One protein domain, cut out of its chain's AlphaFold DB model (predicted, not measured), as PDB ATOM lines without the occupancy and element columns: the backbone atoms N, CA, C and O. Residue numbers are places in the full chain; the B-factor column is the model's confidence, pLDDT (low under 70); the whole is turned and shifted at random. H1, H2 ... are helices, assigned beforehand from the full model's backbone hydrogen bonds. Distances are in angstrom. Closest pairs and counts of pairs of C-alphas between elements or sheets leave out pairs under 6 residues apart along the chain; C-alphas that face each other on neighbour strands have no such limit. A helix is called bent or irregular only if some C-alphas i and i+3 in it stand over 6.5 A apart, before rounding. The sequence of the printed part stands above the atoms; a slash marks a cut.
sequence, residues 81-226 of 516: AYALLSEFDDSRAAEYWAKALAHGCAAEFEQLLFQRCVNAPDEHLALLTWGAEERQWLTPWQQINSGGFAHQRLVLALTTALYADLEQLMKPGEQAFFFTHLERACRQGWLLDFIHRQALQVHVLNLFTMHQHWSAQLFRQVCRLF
ATOM      1  N   ALA A  81     114.864 -11.414 110.955       86.94
ATOM      2  CA  ALA A  81     113.817 -11.695 109.978       86.94
ATOM      3  C   ALA A  81     114.204 -12.834 109.013       86.94
ATOM      4  O   ALA A  81     113.391 -13.723 108.766       86.94
ATOM      5  N   TYR A  82     115.449 -12.874 108.523       87.81
ATOM      6  CA  TYR A  82     115.939 -13.978 107.685       87.81
ATOM      7  C   TYR A  82     116.003 -15.312 108.432       87.81
ATOM      8  O   TYR A  82     115.657 -16.346 107.859       87.81
ATOM      9  N   ALA A  83     116.410 -15.302 109.705       88.31
ATOM     10  CA  ALA A  83     116.395 -16.508 110.526       88.31
ATOM     11  C   ALA A  83     114.967 -17.062 110.661       88.31
ATOM     12  O   ALA A  83     114.751 -18.245 110.407       88.31
ATOM     13  N   LEU A  84     113.982 -16.204 110.954       88.38
ATOM     14  CA  LEU A  84     112.570 -16.602 111.006       88.38
ATOM     15  C   LEU A  84     112.043 -17.103 109.654       88.38
ATOM     16  O   LEU A  84     111.282 -18.067 109.628       88.38
ATOM     17  N   LEU A  85     112.461 -16.490 108.541       89.12
ATOM     18  CA  LEU A  85     112.060 -16.901 107.193       89.12
ATOM     19  C   LEU A  85     112.584 -18.299 106.820       89.12
ATOM     20  O   LEU A  85     111.930 -19.012 106.066       89.12
ATOM     21  N   SER A  86     113.748 -18.705 107.338       86.44
ATOM     22  CA  SER A  86     114.341 -20.017 107.031       86.44
ATOM     23  C   SER A  86     113.523 -21.202 107.559       86.44
ATOM     24  O   SER A  86     113.503 -22.259 106.933       86.44
ATOM     25  N   GLU A  87     112.802 -21.006 108.664       87.12
ATOM     26  CA  GLU A  87     111.920 -22.004 109.281       87.12
ATOM     27  C   GLU A  87     110.437 -21.766 108.950       87.12
ATOM     28  O   GLU A  87     109.563 -22.398 109.545       87.12
ATOM     29  N   PHE A  88     110.140 -20.814 108.063       88.19
ATOM     30  CA  PHE A  88     108.787 -20.355 107.780       88.19
ATOM     31  C   PHE A  88     108.018 -21.316 106.868       88.19
ATOM     32  O   PHE A  88     108.541 -21.785 105.856       88.19
ATOM     33  N   ASP A  89     106.742 -21.523 107.197       85.81
ATOM     34  CA  ASP A  89     105.767 -22.229 106.369       85.81
ATOM     35  C   ASP A  89     104.501 -21.378 106.195       85.81
ATOM     36  O   ASP A  89     104.035 -20.739 107.145       85.81
ATOM     37  N   ASP A  90     103.919 -21.405 104.995       83.38
ATOM     38  CA  ASP A  90     102.801 -20.537 104.609       83.38
ATOM     39  C   ASP A  90     101.555 -20.784 105.468       83.38
ATOM     40  O   ASP A  90     100.815 -19.853 105.786       83.38
ATOM     41  N   SER A  91     101.343 -22.034 105.898       83.81
ATOM     42  CA  SER A  91     100.200 -22.420 106.733       83.81
ATOM     43  C   SER A  91     100.246 -21.820 108.145       83.81
ATOM     44  O   SER A  91      99.218 -21.732 108.818       83.81
ATOM     45  N   ARG A  92     101.426 -21.371 108.597       88.06
ATOM     46  CA  ARG A  92     101.677 -20.851 109.952       88.06
ATOM     47  C   ARG A  92     101.976 -19.354 109.967       88.06
ATOM     48  O   ARG A  92     102.590 -18.856 110.913       88.06
ATOM     49  N   ALA A  93     101.514 -18.622 108.952       86.44
ATOM     50  CA  ALA A  93     101.772 -17.192 108.793       86.44
ATOM     51  C   ALA A  93     101.490 -16.369 110.068       86.44
ATOM     52  O   ALA A  93     102.342 -15.595 110.506       86.44
ATOM     53  N   ALA A  94     100.353 -16.608 110.731       88.00
ATOM     54  CA  ALA A  94      99.970 -15.901 111.956       88.00
ATOM     55  C   ALA A  94     100.917 -16.165 113.147       88.00
ATOM     56  O   ALA A  94     101.239 -15.248 113.905       88.00
ATOM     57  N   GLU A  95     101.399 -17.401 113.308       88.94
ATOM     58  CA  GLU A  95     102.303 -17.771 114.403       88.94
ATOM     59  C   GLU A  95     103.677 -17.117 114.236       88.94
ATOM     60  O   GLU A  95     104.246 -16.575 115.187       88.94
ATOM     61  N   TYR A  96     104.216 -17.145 113.017       89.06
ATOM     62  CA  TYR A  96     105.515 -16.543 112.719       89.06
ATOM     63  C   TYR A  96     105.450 -15.018 112.717       89.06
ATOM     64  O   TYR A  96     106.408 -14.371 113.139       89.06
ATOM     65  N   TRP A  97     104.303 -14.437 112.360       89.69
ATOM     66  CA  TRP A  97     104.058 -13.011 112.542       89.69
ATOM     67  C   TRP A  97     104.124 -12.595 114.020       89.69
ATOM     68  O   TRP A  97     104.799 -11.623 114.361       89.69
ATOM     69  N   ALA A  98     103.504 -13.364 114.922       89.69
ATOM     70  CA  ALA A  98     103.581 -13.107 116.362       89.69
ATOM     71  C   ALA A  98     105.024 -13.197 116.896       89.69
ATOM     72  O   ALA A  98     105.432 -12.379 117.723       89.69
ATOM     73  N   LYS A  99     105.826 -14.141 116.383       89.81
ATOM     74  CA  LYS A  99     107.263 -14.234 116.698       89.81
ATOM     75  C   LYS A  99     108.038 -13.018 116.185       89.81
ATOM     76  O   LYS A  99     108.830 -12.452 116.933       89.81
ATOM     77  N   ALA A 100     107.792 -12.576 114.953       88.44
ATOM     78  CA  ALA A 100     108.451 -11.402 114.381       88.44
ATOM     79  C   ALA A 100     108.129 -10.110 115.156       88.44
ATOM     80  O   ALA A 100     109.015  -9.281 115.372       88.44
ATOM     81  N   LEU A 101     106.895  -9.967 115.654       89.12
ATOM     82  CA  LEU A 101     106.512  -8.886 116.569       89.12
ATOM     83  C   LEU A 101     107.283  -8.952 117.894       89.12
ATOM     84  O   LEU A 101     107.801  -7.931 118.343       89.12
ATOM     85  N   ALA A 102     107.404 -10.138 118.498       89.25
ATOM     86  CA  ALA A 102     108.140 -10.326 119.751       89.25
ATOM     87  C   ALA A 102     109.647 -10.038 119.613       89.25
ATOM     88  O   ALA A 102     110.274  -9.555 120.555       89.25
ATOM     89  N   HIS A 103     110.220 -10.309 118.440       86.25
ATOM     90  CA  HIS A 103     111.625 -10.040 118.122       86.25
ATOM     91  C   HIS A 103     111.883  -8.613 117.606       86.25
ATOM     92  O   HIS A 103     113.037  -8.220 117.455       86.25
ATOM     93  N   GLY A 104     110.838  -7.813 117.367       86.06
ATOM     94  CA  GLY A 104     110.973  -6.436 116.883       86.06
ATOM     95  C   GLY A 104     111.431  -6.316 115.424       86.06
ATOM     96  O   GLY A 104     111.889  -5.251 115.030       86.06
ATOM     97  N   CYS A 105     111.301  -7.380 114.624       88.19
ATOM     98  CA  CYS A 105     111.697  -7.439 113.208       88.19
ATOM     99  C   CYS A 105     110.497  -7.549 112.248       88.19
ATOM    100  O   CYS A 105     110.610  -8.055 111.131       88.19
ATOM    101  N   ALA A 106     109.313  -7.119 112.698       87.81
ATOM    102  CA  ALA A 106     108.055  -7.307 111.979       87.81
ATOM    103  C   ALA A 106     108.024  -6.615 110.605       87.81
ATOM    104  O   ALA A 106     107.500  -7.192 109.658       87.81
ATOM    105  N   ALA A 107     108.596  -5.414 110.469       86.19
ATOM    106  CA  ALA A 107     108.565  -4.664 109.211       86.19
ATOM    107  C   ALA A 107     109.427  -5.328 108.124       86.19
ATOM    108  O   ALA A 107     108.983  -5.504 106.989       86.19
ATOM    109  N   GLU A 108     110.643  -5.742 108.479       88.12
ATOM    110  CA  GLU A 108     111.564  -6.458 107.596       88.12
ATOM    111  C   GLU A 108     111.004  -7.835 107.234       88.12
ATOM    112  O   GLU A 108     111.051  -8.245 106.073       88.12
ATOM    113  N   PHE A 109     110.416  -8.533 108.209       90.56
ATOM    114  CA  PHE A 109     109.778  -9.823 107.978       90.56
ATOM    115  C   PHE A 109     108.582  -9.706 107.024       90.56
ATOM    116  O   PHE A 109     108.465 -10.505 106.097       90.56
ATOM    117  N   GLU A 110     107.740  -8.675 107.165       90.69
ATOM    118  CA  GLU A 110     106.617  -8.435 106.250       90.69
ATOM    119  C   GLU A 110     107.081  -8.197 104.807       90.69
ATOM    120  O   GLU A 110     106.496  -8.739 103.868       90.69
ATOM    121  N   GLN A 111     108.163  -7.433 104.619       88.62
ATOM    122  CA  GLN A 111     108.753  -7.204 103.298       88.62
ATOM    123  C   GLN A 111     109.277  -8.500 102.672       88.62
ATOM    124  O   GLN A 111     109.073  -8.720 101.477       88.62
ATOM    125  N   LEU A 112     109.921  -9.363 103.462       89.38
ATOM    126  CA  LEU A 112     110.421 -10.657 102.993       89.38
ATOM    127  C   LEU A 112     109.281 -11.609 102.611       89.38
ATOM    128  O   LEU A 112     109.353 -12.251 101.561       89.38
ATOM    129  N   LEU A 113     108.209 -11.664 103.409       91.38
ATOM    130  CA  LEU A 113     107.008 -12.441 103.085       91.38
ATOM    131  C   LEU A 113     106.345 -11.935 101.798       91.38
ATOM    132  O   LEU A 113     106.007 -12.725 100.919       91.38
ATOM    133  N   PHE A 114     106.228 -10.616 101.641       90.38
ATOM    134  CA  PHE A 114     105.682 -10.024 100.426       90.38
ATOM    135  C   PHE A 114     106.557 -10.323  99.202       90.38
ATOM    136  O   PHE A 114     106.038 -10.724  98.164       90.38
ATOM    137  N   GLN A 115     107.887 -10.196  99.307       89.69
ATOM    138  CA  GLN A 115     108.805 -10.564  98.220       89.69
ATOM    139  C   GLN A 115     108.705 -12.045  97.851       89.69
ATOM    140  O   GLN A 115     108.759 -12.381  96.669       89.69
ATOM    141  N   ARG A 116     108.515 -12.931  98.831       90.69
ATOM    142  CA  ARG A 116     108.296 -14.362  98.599       90.69
ATOM    143  C   ARG A 116     107.034 -14.601  97.761       90.69
ATOM    144  O   ARG A 116     107.123 -15.269  96.733       90.69
ATOM    145  N   CYS A 117     105.914 -13.961  98.109       91.50
ATOM    146  CA  CYS A 117     104.696 -13.992  97.288       91.50
ATOM    147  C   CYS A 117     104.923 -13.396  95.892       91.50
ATOM    148  O   CYS A 117     104.435 -13.934  94.902       91.50
ATOM    149  N   VAL A 118     105.674 -12.295  95.779       90.88
ATOM    150  CA  VAL A 118     105.986 -11.695  94.473       90.88
ATOM    151  C   VAL A 118     106.845 -12.626  93.629       90.88
ATOM    152  O   VAL A 118     106.675 -12.626  92.421       90.88
ATOM    153  N   ASN A 119     107.742 -13.423  94.210       90.19
ATOM    154  CA  ASN A 119     108.626 -14.319  93.463       90.19
ATOM    155  C   ASN A 119     107.910 -15.576  92.953       90.19
ATOM    156  O   ASN A 119     108.157 -15.968  91.810       90.19
ATOM    157  N   ALA A 120     107.001 -16.149  93.742       89.75
ATOM    158  CA  ALA A 120     106.220 -17.338  93.394       89.75
ATOM    159  C   ALA A 120     104.770 -17.202  93.910       89.75
ATOM    160  O   ALA A 120     104.435 -17.723  94.974       89.75
ATOM    161  N   PRO A 121     103.895 -16.470  93.194       86.25
ATOM    162  CA  PRO A 121     102.558 -16.157  93.689       86.25
ATOM    163  C   PRO A 121     101.651 -17.386  93.763       86.25
ATOM    164  O   PRO A 121     100.881 -17.499  94.711       86.25
ATOM    165  N   ASP A 122     101.777 -18.312  92.809       85.38
ATOM    166  CA  ASP A 122     100.935 -19.510  92.726       85.38
ATOM    167  C   ASP A 122     101.267 -20.528  93.830       85.38
ATOM    168  O   ASP A 122     100.384 -21.220  94.328       85.38
ATOM    169  N   GLU A 123     102.532 -20.587  94.261       86.94
ATOM    170  CA  GLU A 123     102.990 -21.476  95.340       86.94
ATOM    171  C   GLU A 123     102.602 -20.949  96.729       86.94
ATOM    172  O   GLU A 123     102.396 -21.735  97.650       86.94
ATOM    173  N   HIS A 124     102.458 -19.626  96.869       90.00
ATOM    174  CA  HIS A 124     102.262 -18.941  98.150       90.00
ATOM    175  C   HIS A 124     100.890 -18.259  98.275       90.00
ATOM    176  O   HIS A 124     100.748 -17.235  98.952       90.00
ATOM    177  N   LEU A 125      99.850 -18.821  97.644       87.50
ATOM    178  CA  LEU A 125      98.479 -18.290  97.688       87.50
ATOM    179  C   LEU A 125      97.902 -18.232  99.113       87.50
ATOM    180  O   LEU A 125      97.200 -17.281  99.458       87.50
ATOM    181  N   ALA A 126      98.220 -19.206  99.970       87.31
ATOM    182  CA  ALA A 126      97.775 -19.216 101.368       87.31
ATOM    183  C   ALA A 126      98.364 -18.039 102.167       87.31
ATOM    184  O   ALA A 126      97.660 -17.367 102.921       87.31
ATOM    185  N   LEU A 127      99.642 -17.731 101.941       91.38
ATOM    186  CA  LEU A 127     100.296 -16.567 102.535       91.38
ATOM    187  C   LEU A 127      99.716 -15.258 101.988       91.38
ATOM    188  O   LEU A 127      99.479 -14.314 102.741       91.38
ATOM    189  N   LEU A 128      99.463 -15.205 100.680       90.12
ATOM    190  CA  LEU A 128      98.920 -14.026 100.013       90.12
ATOM    191  C   LEU A 128      97.490 -13.706 100.475       90.12
ATOM    192  O   LEU A 128      97.170 -12.544 100.723       90.12
ATOM    193  N   THR A 129      96.645 -14.727 100.636       88.00
ATOM    194  CA  THR A 129      95.284 -14.579 101.179       88.00
ATOM    195  C   THR A 129      95.308 -14.137 102.641       88.00
ATOM    196  O   THR A 129      94.589 -13.204 102.992       88.00
ATOM    197  N   TRP A 130      96.193 -14.705 103.469       90.88
ATOM    198  CA  TRP A 130      96.417 -14.230 104.838       90.88
ATOM    199  C   TRP A 130      96.854 -12.757 104.876       90.88
ATOM    200  O   TRP A 130      96.294 -11.963 105.629       90.88
ATOM    201  N   GLY A 131      97.807 -12.361 104.027       89.44
ATOM    202  CA  GLY A 131      98.276 -10.976 103.947       89.44
ATOM    203  C   GLY A 131      97.193 -10.001 103.471       89.44
ATOM    204  O   GLY A 131      97.106  -8.869 103.951       89.44
ATOM    205  N   ALA A 132      96.311 -10.436 102.572       87.75
ATOM    206  CA  ALA A 132      95.159  -9.647 102.147       87.75
ATOM    207  C   ALA A 132      94.108  -9.475 103.263       87.75
ATOM    208  O   ALA A 132      93.522  -8.396 103.379       87.75
ATOM    209  N   GLU A 133      93.869 -10.509 104.077       87.31
ATOM    210  CA  GLU A 133      92.860 -10.511 105.147       87.31
ATOM    211  C   GLU A 133      93.344  -9.792 106.421       87.31
ATOM    212  O   GLU A 133      92.648  -8.913 106.928       87.31
ATOM    213  N   GLU A 134      94.547 -10.102 106.905       87.94
ATOM    214  CA  GLU A 134      95.064  -9.622 108.199       87.94
ATOM    215  C   GLU A 134      95.955  -8.373 108.080       87.94
ATOM    216  O   GLU A 134      96.072  -7.584 109.021       87.94
ATOM    217  N   ARG A 135      96.618  -8.179 106.930       88.38
ATOM    218  CA  ARG A 135      97.642  -7.132 106.732       88.38
ATOM    219  C   ARG A 135      97.268  -6.067 105.704       88.38
ATOM    220  O   ARG A 135      98.073  -5.179 105.432       88.38
ATOM    221  N   GLN A 136      96.054  -6.123 105.150       86.62
ATOM    222  CA  GLN A 136      95.562  -5.172 104.144       86.62
ATOM    223  C   GLN A 136      96.496  -5.045 102.924       86.62
ATOM    224  O   GLN A 136      96.602  -3.972 102.318       86.62
ATOM    225  N   TRP A 137      97.195  -6.125 102.556       89.50
ATOM    226  CA  TRP A 137      98.017  -6.139 101.348       89.50
ATOM    227  C   TRP A 137      97.173  -5.811 100.116       89.50
ATOM    228  O   TRP A 137      95.994  -6.156 100.049       89.50
ATOM    229  N   LEU A 138      97.797  -5.149  99.136       87.12
ATOM    230  CA  LEU A 138      97.151  -4.727  97.890       87.12
ATOM    231  C   LEU A 138      96.031  -3.691  98.094       87.12
ATOM    232  O   LEU A 138      95.194  -3.496  97.216       87.12
ATOM    233  N   THR A 139      96.033  -2.987  99.226       86.00
ATOM    234  CA  THR A 139      95.176  -1.819  99.458       86.00
ATOM    235  C   THR A 139      96.015  -0.538  99.530       86.00
ATOM    236  O   THR A 139      97.228  -0.610  99.750       86.00
ATOM    237  N   PRO A 140      95.400   0.656  99.414       81.06
ATOM    238  CA  PRO A 140      96.108   1.929  99.578       81.06
ATOM    239  C   PRO A 140      96.773   2.126 100.952       81.06
ATOM    240  O   PRO A 140      97.576   3.039 101.112       81.06
ATOM    241  N   TRP A 141      96.430   1.299 101.942       82.25
ATOM    242  CA  TRP A 141      96.891   1.396 103.331       82.25
ATOM    243  C   TRP A 141      98.069   0.461 103.641       82.25
ATOM    244  O   TRP A 141      98.495   0.354 104.791       82.25
ATOM    245  N   GLN A 142      98.596  -0.225 102.625       84.75
ATOM    246  CA  GLN A 142      99.722  -1.139 102.765       84.75
ATOM    247  C   GLN A 142     100.988  -0.403 103.244       84.75
ATOM    248  O   GLN A 142     101.340   0.659 102.737       84.75
ATOM    249  N   GLN A 143     101.707  -0.998 104.201       79.25
ATOM    250  CA  GLN A 143     102.941  -0.420 104.765       79.25
ATOM    251  C   GLN A 143     104.176  -0.624 103.870       79.25
ATOM    252  O   GLN A 143     105.200   0.038 104.033       79.25
ATOM    253  N   ILE A 144     104.088  -1.554 102.919       82.75
ATOM    254  CA  ILE A 144     105.170  -1.923 102.009       82.75
ATOM    255  C   ILE A 144     105.109  -1.037 100.766       82.75
ATOM    256  O   ILE A 144     104.128  -1.055 100.024       82.75
ATOM    257  N   ASN A 145     106.205  -0.337 100.482       75.44
ATOM    258  CA  ASN A 145     106.387   0.375  99.222       75.44
ATOM    259  C   ASN A 145     106.697  -0.621  98.095       75.44
ATOM    260  O   ASN A 145     107.852  -0.823  97.721       75.44
ATOM    261  N   SER A 146     105.665  -1.271  97.561       73.50
ATOM    262  CA  SER A 146     105.788  -2.132  96.385       73.50
ATOM    263  C   SER A 146     105.578  -1.331  95.100       73.50
ATOM    264  O   SER A 146     104.620  -0.568  94.993       73.50
ATOM    265  N   GLY A 147     106.438  -1.522  94.096       76.00
ATOM    266  CA  GLY A 147     106.211  -0.959  92.762       76.00
ATOM    267  C   GLY A 147     104.948  -1.528  92.094       76.00
ATOM    268  O   GLY A 147     104.498  -2.626  92.429       76.00
ATOM    269  N   GLY A 148     104.404  -0.813  91.103       82.69
ATOM    270  CA  GLY A 148     103.134  -1.178  90.451       82.69
ATOM    271  C   GLY A 148     103.114  -2.573  89.808       82.69
ATOM    272  O   GLY A 148     102.087  -3.242  89.831       82.69
ATOM    273  N   PHE A 149     104.254  -3.057  89.306       85.44
ATOM    274  CA  PHE A 149     104.354  -4.384  88.687       85.44
ATOM    275  C   PHE A 149     104.138  -5.535  89.685       85.44
ATOM    276  O   PHE A 149     103.409  -6.481  89.395       85.44
ATOM    277  N   ALA A 150     104.740  -5.447  90.877       87.00
ATOM    278  CA  ALA A 150     104.577  -6.457  91.923       87.00
ATOM    279  C   ALA A 150     103.113  -6.542  92.377       87.00
ATOM    280  O   ALA A 150     102.566  -7.632  92.513       87.00
ATOM    281  N   HIS A 151     102.466  -5.383  92.522       87.81
ATOM    282  CA  HIS A 151     101.049  -5.292  92.845       87.81
ATOM    283  C   HIS A 151     100.172  -5.963  91.775       87.81
ATOM    284  O   HIS A 151      99.391  -6.854  92.097       87.81
ATOM    285  N   GLN A 152     100.346  -5.605  90.496       88.38
ATOM    286  CA  GLN A 152      99.582  -6.191  89.385       88.38
ATOM    287  C   GLN A 152      99.736  -7.712  89.302       88.38
ATOM    288  O   GLN A 152      98.755  -8.422  89.089       88.38
ATOM    289  N   ARG A 153     100.955  -8.222  89.497       90.69
ATOM    290  CA  ARG A 153     101.241  -9.658  89.458       90.69
ATOM    291  C   ARG A 153     100.513 -10.428  90.564       90.69
ATOM    292  O   ARG A 153      99.955 -11.487  90.293       90.69
ATOM    293  N   LEU A 154     100.498  -9.901  91.788       91.50
ATOM    294  CA  LEU A 154      99.805 -10.533  92.916       91.50
ATOM    295  C   LEU A 154      98.281 -10.479  92.763       91.50
ATOM    296  O   LEU A 154      97.608 -11.478  93.007       91.50
ATOM    297  N   VAL A 155      97.739  -9.343  92.314       90.69
ATOM    298  CA  VAL A 155      96.303  -9.204  92.026       90.69
ATOM    299  C   VAL A 155      95.866 -10.184  90.939       90.69
ATOM    300  O   VAL A 155      94.830 -10.832  91.082       90.69
ATOM    301  N   LEU A 156      96.663 -10.341  89.878       91.31
ATOM    302  CA  LEU A 156      96.384 -11.314  88.822       91.31
ATOM    303  C   LEU A 156      96.344 -12.745  89.373       91.31
ATOM    304  O   LEU A 156      95.429 -13.490  89.030       91.31
ATOM    305  N   ALA A 157      97.286 -13.116  90.243       91.50
ATOM    306  CA  ALA A 157      97.322 -14.447  90.845       91.50
ATOM    307  C   ALA A 157      96.092 -14.716  91.727       91.50
ATOM    308  O   ALA A 157      95.419 -15.727  91.543       91.50
ATOM    309  N   LEU A 158      95.733 -13.772  92.611       91.31
ATOM    310  CA  LEU A 158      94.522 -13.875  93.437       91.31
ATOM    311  C   LEU A 158      93.249 -13.954  92.595       91.31
ATOM    312  O   LEU A 158      92.376 -14.768  92.875       91.31
ATOM    313  N   THR A 159      93.149 -13.126  91.555       92.50
ATOM    314  CA  THR A 159      91.980 -13.112  90.666       92.50
ATOM    315  C   THR A 159      91.857 -14.437  89.916       92.50
ATOM    316  O   THR A 159      90.766 -14.993  89.826       92.50
ATOM    317  N   THR A 160      92.974 -14.969  89.414       93.31
ATOM    318  CA  THR A 160      93.001 -16.238  88.673       93.31
ATOM    319  C   THR A 160      92.627 -17.412  89.574       93.31
ATOM    320  O   THR A 160      91.784 -18.220  89.189       93.31
ATOM    321  N   ALA A 161      93.188 -17.470  90.786       92.62
ATOM    322  CA  ALA A 161      92.832 -18.473  91.785       92.62
ATOM    323  C   ALA A 161      91.345 -18.390  92.163       92.62
ATOM    324  O   ALA A 161      90.633 -19.386  92.075       92.62
ATOM    325  N   LEU A 162      90.844 -17.187  92.471       92.81
ATOM    326  CA  LEU A 162      89.439 -16.976  92.817       92.81
ATOM    327  C   LEU A 162      88.493 -17.442  91.702       92.81
ATOM    328  O   LEU A 162      87.477 -18.073  91.981       92.81
ATOM    329  N   TYR A 163      88.799 -17.123  90.445       94.62
ATOM    330  CA  TYR A 163      87.962 -17.519  89.312       94.62
ATOM    331  C   TYR A 163      87.966 -19.037  89.107       94.62
ATOM    332  O   TYR A 163      86.900 -19.619  88.913       94.62
ATOM    333  N   ALA A 164      89.128 -19.684  89.231       93.19
ATOM    334  CA  ALA A 164      89.235 -21.139  89.157       93.19
ATOM    335  C   ALA A 164      88.430 -21.834  90.270       93.19
ATOM    336  O   ALA A 164      87.689 -22.782  89.998       93.19
ATOM    337  N   ASP A 165      88.508 -21.321  91.502       92.50
ATOM    338  CA  ASP A 165      87.751 -21.843  92.642       92.50
ATOM    339  C   ASP A 165      86.238 -21.691  92.427       92.50
ATOM    340  O   ASP A 165      85.474 -22.637  92.624       92.50
ATOM    341  N   LEU A 166      85.782 -20.514  91.978       93.69
ATOM    342  CA  LEU A 166      84.364 -20.261  91.704       93.69
ATOM    343  C   LEU A 166      83.823 -21.150  90.575       93.69
ATOM    344  O   LEU A 166      82.703 -21.656  90.682       93.69
ATOM    345  N   GLU A 167      84.603 -21.372  89.518       92.31
ATOM    346  CA  GLU A 167      84.235 -22.274  88.424       92.31
ATOM    347  C   GLU A 167      84.149 -23.734  88.902       92.31
ATOM    348  O   GLU A 167      83.195 -24.447  88.575       92.31
ATOM    349  N   GLN A 168      85.094 -24.183  89.735       91.50
ATOM    350  CA  GLN A 168      85.055 -25.522  90.322       91.50
ATOM    351  C   GLN A 168      83.825 -25.716  91.212       91.50
ATOM    352  O   GLN A 168      83.105 -26.703  91.042       91.50
ATOM    353  N   LEU A 169      83.543 -24.752  92.091       91.00
ATOM    354  CA  LEU A 169      82.376 -24.764  92.975       91.00
ATOM    355  C   LEU A 169      81.051 -24.677  92.208       91.00
ATOM    356  O   LEU A 169      79.993 -24.967  92.777       91.00
ATOM    357  N   MET A 170      81.081 -24.307  90.920       87.81
ATOM    358  CA  MET A 170      79.879 -24.308  90.096       87.81
ATOM    359  C   MET A 170      79.423 -25.708  89.659       87.81
ATOM    360  O   MET A 170      78.265 -25.907  89.266       87.81
ATOM    361  N   LYS A 171      80.303 -26.709  89.762       83.81
ATOM    362  CA  LYS A 171      79.999 -28.101  89.414       83.81
ATOM    363  C   LYS A 171      78.879 -28.673  90.306       83.81
ATOM    364  O   LYS A 171      78.734 -28.290  91.472       83.81
ATOM    365  N   PRO A 172      78.051 -29.593  89.775       76.81
ATOM    366  CA  PRO A 172      76.953 -30.184  90.536       76.81
ATOM    367  C   PRO A 172      77.480 -30.916  91.781       76.81
ATOM    368  O   PRO A 172      78.371 -31.753  91.675       76.81
ATOM    369  N   GLY A 173      76.915 -30.604  92.953       75.75
ATOM    370  CA  GLY A 173      77.287 -31.192  94.251       75.75
ATOM    371  C   GLY A 173      78.000 -30.234  95.215       75.75
ATOM    372  O   GLY A 173      77.799 -30.350  96.420       75.75
ATOM    373  N   GLU A 174      78.742 -29.241  94.712       81.94
ATOM    374  CA  GLU A 174      79.555 -28.318  95.538       81.94
ATOM    375  C   GLU A 174      78.977 -26.892  95.633       81.94
ATOM    376  O   GLU A 174      79.467 -26.050  96.386       81.94
ATOM    377  N   GLN A 175      77.859 -26.640  94.947       79.06
ATOM    378  CA  GLN A 175      77.213 -25.323  94.826       79.06
ATOM    379  C   GLN A 175      76.823 -24.685  96.165       79.06
ATOM    380  O   GLN A 175      76.673 -23.467  96.253       79.06
ATOM    381  N   ALA A 176      76.663 -25.497  97.215       81.31
ATOM    382  CA  ALA A 176      76.379 -25.022  98.566       81.31
ATOM    383  C   ALA A 176      77.506 -24.136  99.129       81.31
ATOM    384  O   ALA A 176      77.235 -23.237  99.921       81.31
ATOM    385  N   PHE A 177      78.755 -24.362  98.707       89.94
ATOM    386  CA  PHE A 177      79.917 -23.606  99.179       89.94
ATOM    387  C   PHE A 177      80.230 -22.375  98.321       89.94
ATOM    388  O   PHE A 177      80.892 -21.459  98.808       89.94
ATOM    389  N   PHE A 178      79.714 -22.315  97.084       93.56
ATOM    390  CA  PHE A 178      79.948 -21.210  96.146       93.56
ATOM    391  C   PHE A 178      79.648 -19.845  96.772       93.56
ATOM    392  O   PHE A 178      80.486 -18.945  96.741       93.56
ATOM    393  N   PHE A 179      78.461 -19.694  97.370       92.50
ATOM    394  CA  PHE A 179      78.039 -18.414  97.938       92.50
ATOM    395  C   PHE A 179      78.942 -17.977  99.094       92.50
ATOM    396  O   PHE A 179      79.387 -16.834  99.120       92.50
ATOM    397  N   THR A 180      79.263 -18.892 100.011       92.50
ATOM    398  CA  THR A 180      80.142 -18.618 101.156       92.50
ATOM    399  C   THR A 180      81.538 -18.195 100.700       92.50
ATOM    400  O   THR A 180      82.121 -17.270 101.267       92.50
ATOM    401  N   HIS A 181      82.070 -18.840  99.658       92.50
ATOM    402  CA  HIS A 181      83.375 -18.498  99.097       92.50
ATOM    403  C   HIS A 181      83.366 -17.112  98.438       92.50
ATOM    404  O   HIS A 181      84.237 -16.286  98.708       92.50
ATOM    405  N   LEU A 182      82.338 -16.826  97.633       94.12
ATOM    406  CA  LEU A 182      82.153 -15.522  96.999       94.12
ATOM    407  C   LEU A 182      81.983 -14.404  98.035       94.12
ATOM    408  O   LEU A 182      82.601 -13.348  97.914       94.12
ATOM    409  N   GLU A 183      81.180 -14.636  99.074       92.69
ATOM    410  CA  GLU A 183      80.967 -13.672 100.152       92.69
ATOM    411  C   GLU A 183      82.272 -13.365 100.895       92.69
ATOM    412  O   GLU A 183      82.561 -12.197 101.162       92.69
ATOM    413  N   ARG A 184      83.089 -14.388 101.191       89.94
ATOM    414  CA  ARG A 184      84.419 -14.197 101.788       89.94
ATOM    415  C   ARG A 184      85.313 -13.357 100.882       89.94
ATOM    416  O   ARG A 184      85.897 -12.390 101.363       89.94
ATOM    417  N   ALA A 185      85.378 -13.676  99.590       90.06
ATOM    418  CA  ALA A 185      86.183 -12.926  98.629       90.06
ATOM    419  C   ALA A 185      85.763 -11.447  98.572       90.06
ATOM    420  O   ALA A 185      86.608 -10.563  98.666       90.06
ATOM    421  N   CYS A 186      84.460 -11.150  98.535       89.75
ATOM    422  CA  CYS A 186      83.957  -9.772  98.528       89.75
ATOM    423  C   CYS A 186      84.298  -8.958  99.790       89.75
ATOM    424  O   CYS A 186      84.198  -7.732  99.754       89.75
ATOM    425  N   ARG A 187      84.679  -9.604 100.900       87.50
ATOM    426  CA  ARG A 187      85.131  -8.924 102.127       87.50
ATOM    427  C   ARG A 187      86.624  -8.583 102.104       87.50
ATOM    428  O   ARG A 187      87.069  -7.816 102.954       87.50
ATOM    429  N   GLN A 188      87.395  -9.128 101.163       87.31
ATOM    430  CA  GLN A 188      88.834  -8.887 101.075       87.31
ATOM    431  C   GLN A 188      89.129  -7.478 100.539       87.31
ATOM    432  O   GLN A 188      88.508  -7.006  99.586       87.31
ATOM    433  N   GLY A 189      90.111  -6.802 101.146       81.62
ATOM    434  CA  GLY A 189      90.386  -5.384 100.890       81.62
ATOM    435  C   GLY A 189      90.817  -5.057  99.456       81.62
ATOM    436  O   GLY A 189      90.519  -3.974  98.960       81.62
ATOM    437  N   TRP A 190      91.472  -5.990  98.765       85.69
ATOM    438  CA  TRP A 190      91.943  -5.795  97.388       85.69
ATOM    439  C   TRP A 190      90.797  -5.735  96.357       85.69
ATOM    440  O   TRP A 190      90.955  -5.137  95.296       85.69
ATOM    441  N   LEU A 191      89.619  -6.280  96.689       86.81
ATOM    442  CA  LEU A 191      88.396  -6.213  95.875       86.81
ATOM    443  C   LEU A 191      87.533  -4.971  96.169       86.81
ATOM    444  O   LEU A 191      86.453  -4.827  95.594       86.81
ATOM    445  N   LEU A 192      87.979  -4.064  97.050       78.38
ATOM    446  CA  LEU A 192      87.286  -2.791  97.299       78.38
ATOM    447  C   LEU A 192      87.384  -1.833  96.110       78.38
ATOM    448  O   LEU A 192      86.515  -0.976  95.949       78.38
ATOM    449  N   ASP A 193      88.429  -1.971  95.296       84.00
ATOM    450  CA  ASP A 193      88.574  -1.177  94.086       84.00
ATOM    451  C   ASP A 193      87.444  -1.484  93.093       84.00
ATOM    452  O   ASP A 193      87.086  -2.638  92.834       84.00
ATOM    453  N   PHE A 194      86.888  -0.418  92.522       85.62
ATOM    454  CA  PHE A 194      85.725  -0.482  91.649       85.62
ATOM    455  C   PHE A 194      85.977  -1.380  90.433       85.62
ATOM    456  O   PHE A 194      85.110  -2.177  90.075       85.62
ATOM    457  N   ILE A 195      87.172  -1.297  89.837       86.69
ATOM    458  CA  ILE A 195      87.525  -2.050  88.626       86.69
ATOM    459  C   ILE A 195      87.520  -3.555  88.914       86.69
ATOM    460  O   ILE A 195      86.877  -4.324  88.198       86.69
ATOM    461  N   HIS A 196      88.187  -3.978  89.989       87.81
ATOM    462  CA  HIS A 196      88.275  -5.387  90.372       87.81
ATOM    463  C   HIS A 196      86.909  -5.950  90.776       87.81
ATOM    464  O   HIS A 196      86.539  -7.051  90.359       87.81
ATOM    465  N   ARG A 197      86.106  -5.168  91.509       89.94
ATOM    466  CA  ARG A 197      84.741  -5.562  91.873       89.94
ATOM    467  C   ARG A 197      83.840  -5.719  90.651       89.94
ATOM    468  O   ARG A 197      83.085  -6.686  90.576       89.94
ATOM    469  N   GLN A 198      83.919  -4.800  89.689       91.19
ATOM    470  CA  GLN A 198      83.151  -4.890  88.449       91.19
ATOM    471  C   GLN A 198      83.593  -6.094  87.604       91.19
ATOM    472  O   GLN A 198      82.745  -6.815  87.082       91.19
ATOM    473  N   ALA A 199      84.899  -6.365  87.511       91.75
ATOM    474  CA  ALA A 199      85.421  -7.533  86.803       91.75
ATOM    475  C   ALA A 199      84.918  -8.854  87.415       91.75
ATOM    476  O   ALA A 199      84.458  -9.733  86.682       91.75
ATOM    477  N   LEU A 200      84.918  -8.961  88.751       94.38
ATOM    478  CA  LEU A 200      84.365 -10.112  89.469       94.38
ATOM    479  C   LEU A 200      82.869 -10.290  89.177       94.38
ATOM    480  O   LEU A 200      82.423 -11.400  88.897       94.38
ATOM    481  N   GLN A 201      82.091  -9.204  89.205       94.00
ATOM    482  CA  GLN A 201      80.659  -9.238  88.895       94.00
ATOM    483  C   GLN A 201      80.378  -9.788  87.489       94.00
ATOM    484  O   GLN A 201      79.526 -10.665  87.332       94.00
ATOM    485  N   VAL A 202      81.114  -9.309  86.481       94.38
ATOM    486  CA  VAL A 202      81.005  -9.798  85.097       94.38
ATOM    487  C   VAL A 202      81.364 -11.282  85.018       94.38
ATOM    488  O   VAL A 202      80.642 -12.055  84.388       94.38
ATOM    489  N   HIS A 203      82.442 -11.705  85.683       94.56
ATOM    490  CA  HIS A 203      82.854 -13.107  85.699       94.56
ATOM    491  C   HIS A 203      81.782 -14.016  86.318       94.56
ATOM    492  O   HIS A 203      81.399 -15.015  85.712       94.56
ATOM    493  N   VAL A 204      81.222 -13.635  87.471       94.81
ATOM    494  CA  VAL A 204      80.152 -14.392  88.137       94.81
ATOM    495  C   VAL A 204      78.912 -14.515  87.244       94.81
ATOM    496  O   VAL A 204      78.357 -15.604  87.111       94.81
ATOM    497  N   LEU A 205      78.488 -13.436  86.581       94.62
ATOM    498  CA  LEU A 205      77.353 -13.473  85.647       94.62
ATOM    499  C   LEU A 205      77.629 -14.366  84.427       94.62
ATOM    500  O   LEU A 205      76.742 -15.102  83.982       94.62
ATOM    501  N   ASN A 206      78.864 -14.360  83.924       93.38
ATOM    502  CA  ASN A 206      79.281 -15.266  82.858       93.38
ATOM    503  C   ASN A 206      79.233 -16.731  83.309       93.38
ATOM    504  O   ASN A 206      78.743 -17.562  82.547       93.38
ATOM    505  N   LEU A 207      79.631 -17.056  84.545       93.44
ATOM    506  CA  LEU A 207      79.501 -18.416  85.087       93.44
ATOM    507  C   LEU A 207      78.036 -18.884  85.084       93.44
ATOM    508  O   LEU A 207      77.737 -19.966  84.576       93.44
ATOM    509  N   PHE A 208      77.096 -18.057  85.559       93.00
ATOM    510  CA  PHE A 208      75.662 -18.391  85.514       93.00
ATOM    511  C   PHE A 208      75.120 -18.535  84.085       93.00
ATOM    512  O   PHE A 208      74.188 -19.308  83.839       93.00
ATOM    513  N   THR A 209      75.704 -17.809  83.134       92.12
ATOM    514  CA  THR A 209      75.326 -17.893  81.720       92.12
ATOM    515  C   THR A 209      75.831 -19.192  81.095       92.12
ATOM    516  O   THR A 209      75.047 -19.901  80.462       92.12
ATOM    517  N   MET A 210      77.106 -19.532  81.317       90.75
ATOM    518  CA  MET A 210      77.774 -20.712  80.755       90.75
ATOM    519  C   MET A 210      77.248 -22.024  81.343       90.75
ATOM    520  O   MET A 210      77.018 -22.989  80.612       90.75
ATOM    521  N   HIS A 211      77.020 -22.079  82.655       87.88
ATOM    522  CA  HIS A 211      76.543 -23.294  83.308       87.88
ATOM    523  C   HIS A 211      75.018 -23.410  83.229       87.88
ATOM    524  O   HIS A 211      74.278 -22.474  83.528       87.88
ATOM    525  N   GLN A 212      74.526 -24.593  82.846       81.56
ATOM    526  CA  GLN A 212      73.083 -24.858  82.759       81.56
ATOM    527  C   GLN A 212      72.438 -25.214  84.103       81.56
ATOM    528  O   GLN A 212      71.263 -24.933  84.311       81.56
ATOM    529  N   HIS A 213      73.209 -25.786  85.027       81.12
ATOM    530  CA  HIS A 213      72.688 -26.445  86.221       81.12
ATOM    531  C   HIS A 213      73.032 -25.653  87.484       81.12
ATOM    532  O   HIS A 213      74.035 -25.943  88.117       81.12
ATOM    533  N   TRP A 214      72.217 -24.672  87.866       89.12
ATOM    534  CA  TRP A 214      72.361 -23.913  89.118       89.12
ATOM    535  C   TRP A 214      70.999 -23.710  89.784       89.12
ATOM    536  O   TRP A 214      69.972 -23.709  89.111       89.12
ATOM    537  N   SER A 215      70.961 -23.533  91.106       88.00
ATOM    538  CA  SER A 215      69.693 -23.343  91.822       88.00
ATOM    539  C   SER A 215      69.196 -21.895  91.755       88.00
ATOM    540  O   SER A 215      69.971 -20.940  91.854       88.00
ATOM    541  N   ALA A 216      67.877 -21.710  91.659       90.56
ATOM    542  CA  ALA A 216      67.265 -20.379  91.691       90.56
ATOM    543  C   ALA A 216      67.506 -19.644  93.024       90.56
ATOM    544  O   ALA A 216      67.422 -18.417  93.101       90.56
ATOM    545  N   GLN A 217      67.766 -20.380  94.107       90.12
ATOM    546  CA  GLN A 217      68.119 -19.796  95.400       90.12
ATOM    547  C   GLN A 217      69.527 -19.192  95.377       90.12
ATOM    548  O   GLN A 217      69.691 -18.062  95.836       90.12
ATOM    549  N   LEU A 218      70.507 -19.903  94.812       91.31
ATOM    550  CA  LEU A 218      71.887 -19.431  94.713       91.31
ATOM    551  C   LEU A 218      71.964 -18.119  93.927       91.31
ATOM    552  O   LEU A 218      72.528 -17.139  94.409       91.31
ATOM    553  N   PHE A 219      71.330 -18.070  92.752       93.12
ATOM    554  CA  PHE A 219      71.309 -16.863  91.925       93.12
ATOM    555  C   PHE A 219      70.682 -15.670  92.666       93.12
ATOM    556  O   PHE A 219      71.249 -14.578  92.676       93.12
ATOM    557  N   ARG A 220      69.567 -15.881  93.382       92.44
ATOM    558  CA  ARG A 220      68.932 -14.840  94.212       92.44
ATOM    559  C   ARG A 220      69.827 -14.355  95.354       92.44
ATOM    560  O   ARG A 220      69.818 -13.166  95.661       92.44
ATOM    561  N   GLN A 221      70.594 -15.243  95.987       92.81
ATOM    562  CA  GLN A 221      71.560 -14.859  97.023       92.81
ATOM    563  C   GLN A 221      72.689 -13.997  96.447       92.81
ATOM    564  O   GLN A 221      73.024 -12.969  97.030       92.81
ATOM    565  N   VAL A 222      73.218 -14.360  95.276       94.00
ATOM    566  CA  VAL A 222      74.239 -13.567  94.572       94.00
ATOM    567  C   VAL A 222      73.701 -12.192  94.169       94.00
ATOM    568  O   VAL A 222      74.378 -11.188  94.379       94.00
ATOM    569  N   CYS A 223      72.463 -12.118  93.668       93.12
ATOM    570  CA  CYS A 223      71.825 -10.838  93.345       93.12
ATOM    571  C   CYS A 223      71.755  -9.914  94.568       93.12
ATOM    572  O   CYS A 223      72.092  -8.740  94.454       93.12
ATOM    573  N   ARG A 224      71.397 -10.449  95.744       93.06
ATOM    574  CA  ARG A 224      71.384  -9.689  97.007       93.06
ATOM    575  C   ARG A 224      72.776  -9.244  97.442       93.06
ATOM    576  O   ARG A 224      72.932  -8.126  97.917       93.06
ATOM    577  N   LEU A 225      73.790 -10.097  97.275       92.75
ATOM    578  CA  LEU A 225      75.176  -9.774  97.635       92.75
ATOM    579  C   LEU A 225      75.702  -8.564  96.848       92.75
ATOM    580  O   LEU A 225      76.405  -7.718  97.400       92.75
ATOM    581  N   PHE A 226      75.350  -8.472  95.565       91.81
ATOM    582  CA  PHE A 226      75.754  -7.363  94.703       91.81
ATOM    583  C   PHE A 226      74.740  -6.212  94.626       91.81
ATOM    584  O   PHE A 226      75.049  -5.195  94.010       91.81
TER     585      PHE A 226
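What this domain is: This is residues 81 to 226 of the 516 residues of the protein "J domain-containing protein" of Pseudomonas fluorescens (UniProt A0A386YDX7). Picture two lobes joined by the long helix H5: a cluster of H1 to H4 at one end, and at the other an up-and-down bundle of H5, H6, H8 and H9, each running against the one before it in the chain. The bundle is loosely made, for H8 is near H5, H6 and H9 but touches no helix, and the short H7 touches H4 of the other lobe. The printed part has 146 residues with nine named helices, H1 to H9 in chain order, and no named strand: the class is all helix. It is only just compact, close to loose, with a radius of gyration of the C-alphas of 17.2 A, and elongated, spanning 53 by 29 by 24 A.

Where its parts are: Find C-alpha 81 at (113.817, -11.695, 109.978), where H1 begins and runs to residue 86. H2 follows at residues 90 to 103, 19.3 A long, and is irregular, with C-alphas 91 and 94 8.4 A apart. H3 is residues 106 to 119, 19.8 A, and H4 residues 125 to 134, 14.0 A. Look next for C-alpha 148 at (103.134, -1.178, 90.451); from there H5 runs 31.5 A to residue 169. H6, residues 175 to 186, 17.3 A, is only just irregular: C-alphas 176 and 179 are 6.8 A apart. H7 is residues 189 to 192, H8 residues 194 to 210, 24.3 A, and H9 residues 216 to 226, 15.8 A, ending at C-alpha 226, (75.754, -7.363, 94.703).

How they stand to each other: Start at H3 and H4, the hub, touching four helices each; they form a hairpin, their closest C-alphas those of Cys 117 and Leu 128, 6.4 A apart. H1 touches H3, closest at the C-alphas of Ala 81 and Phe 109, 4.9 A. H2 touches H4 with residues 90 to 93 alone, closest at the C-alphas of Asp 90 and Leu 127, 5.1 A. H5 stands about perpendicular to H4, at 75 degrees, and touches it with residues 154 to 158 alone, closest at the C-alphas of Leu 125 and Leu 158, 7.3 A. H5 and H6 form a hairpin at a shallow tilt of 19 degrees, closest at the C-alphas of Leu 169 and Phe 178, 5.3 A. H6 touches H9 at a shallow tilt of 2 degrees, the same way, closest at the C-alphas of Phe 179 and Val 222, 7.0 A. H8 is close to H5 but not clearly touching, closest at the C-alphas of Glu 167 and Leu 207, 7.0 A. H7 only just touches H4, with 3 pairs of C-alphas within 8 A, closest at those of Ala 132 and Gly 189, 6.5 A. In H1, H3, H4, H5, H8 and H9 every O i to N i+4 pair is within hydrogen-bond range; in H2 8 of 10 are and in H6 6 of 8, while H7 is too short for such a pair.

The domain as a whole: Look for the two farthest C-alphas, those of His 103 and Gln 212, 54.4 A apart. The printed part has no cut; its one long link is H4 to H5, residues 135 to 147. The mean pLDDT of the printed part is 88.5, and no printed residue is under 70.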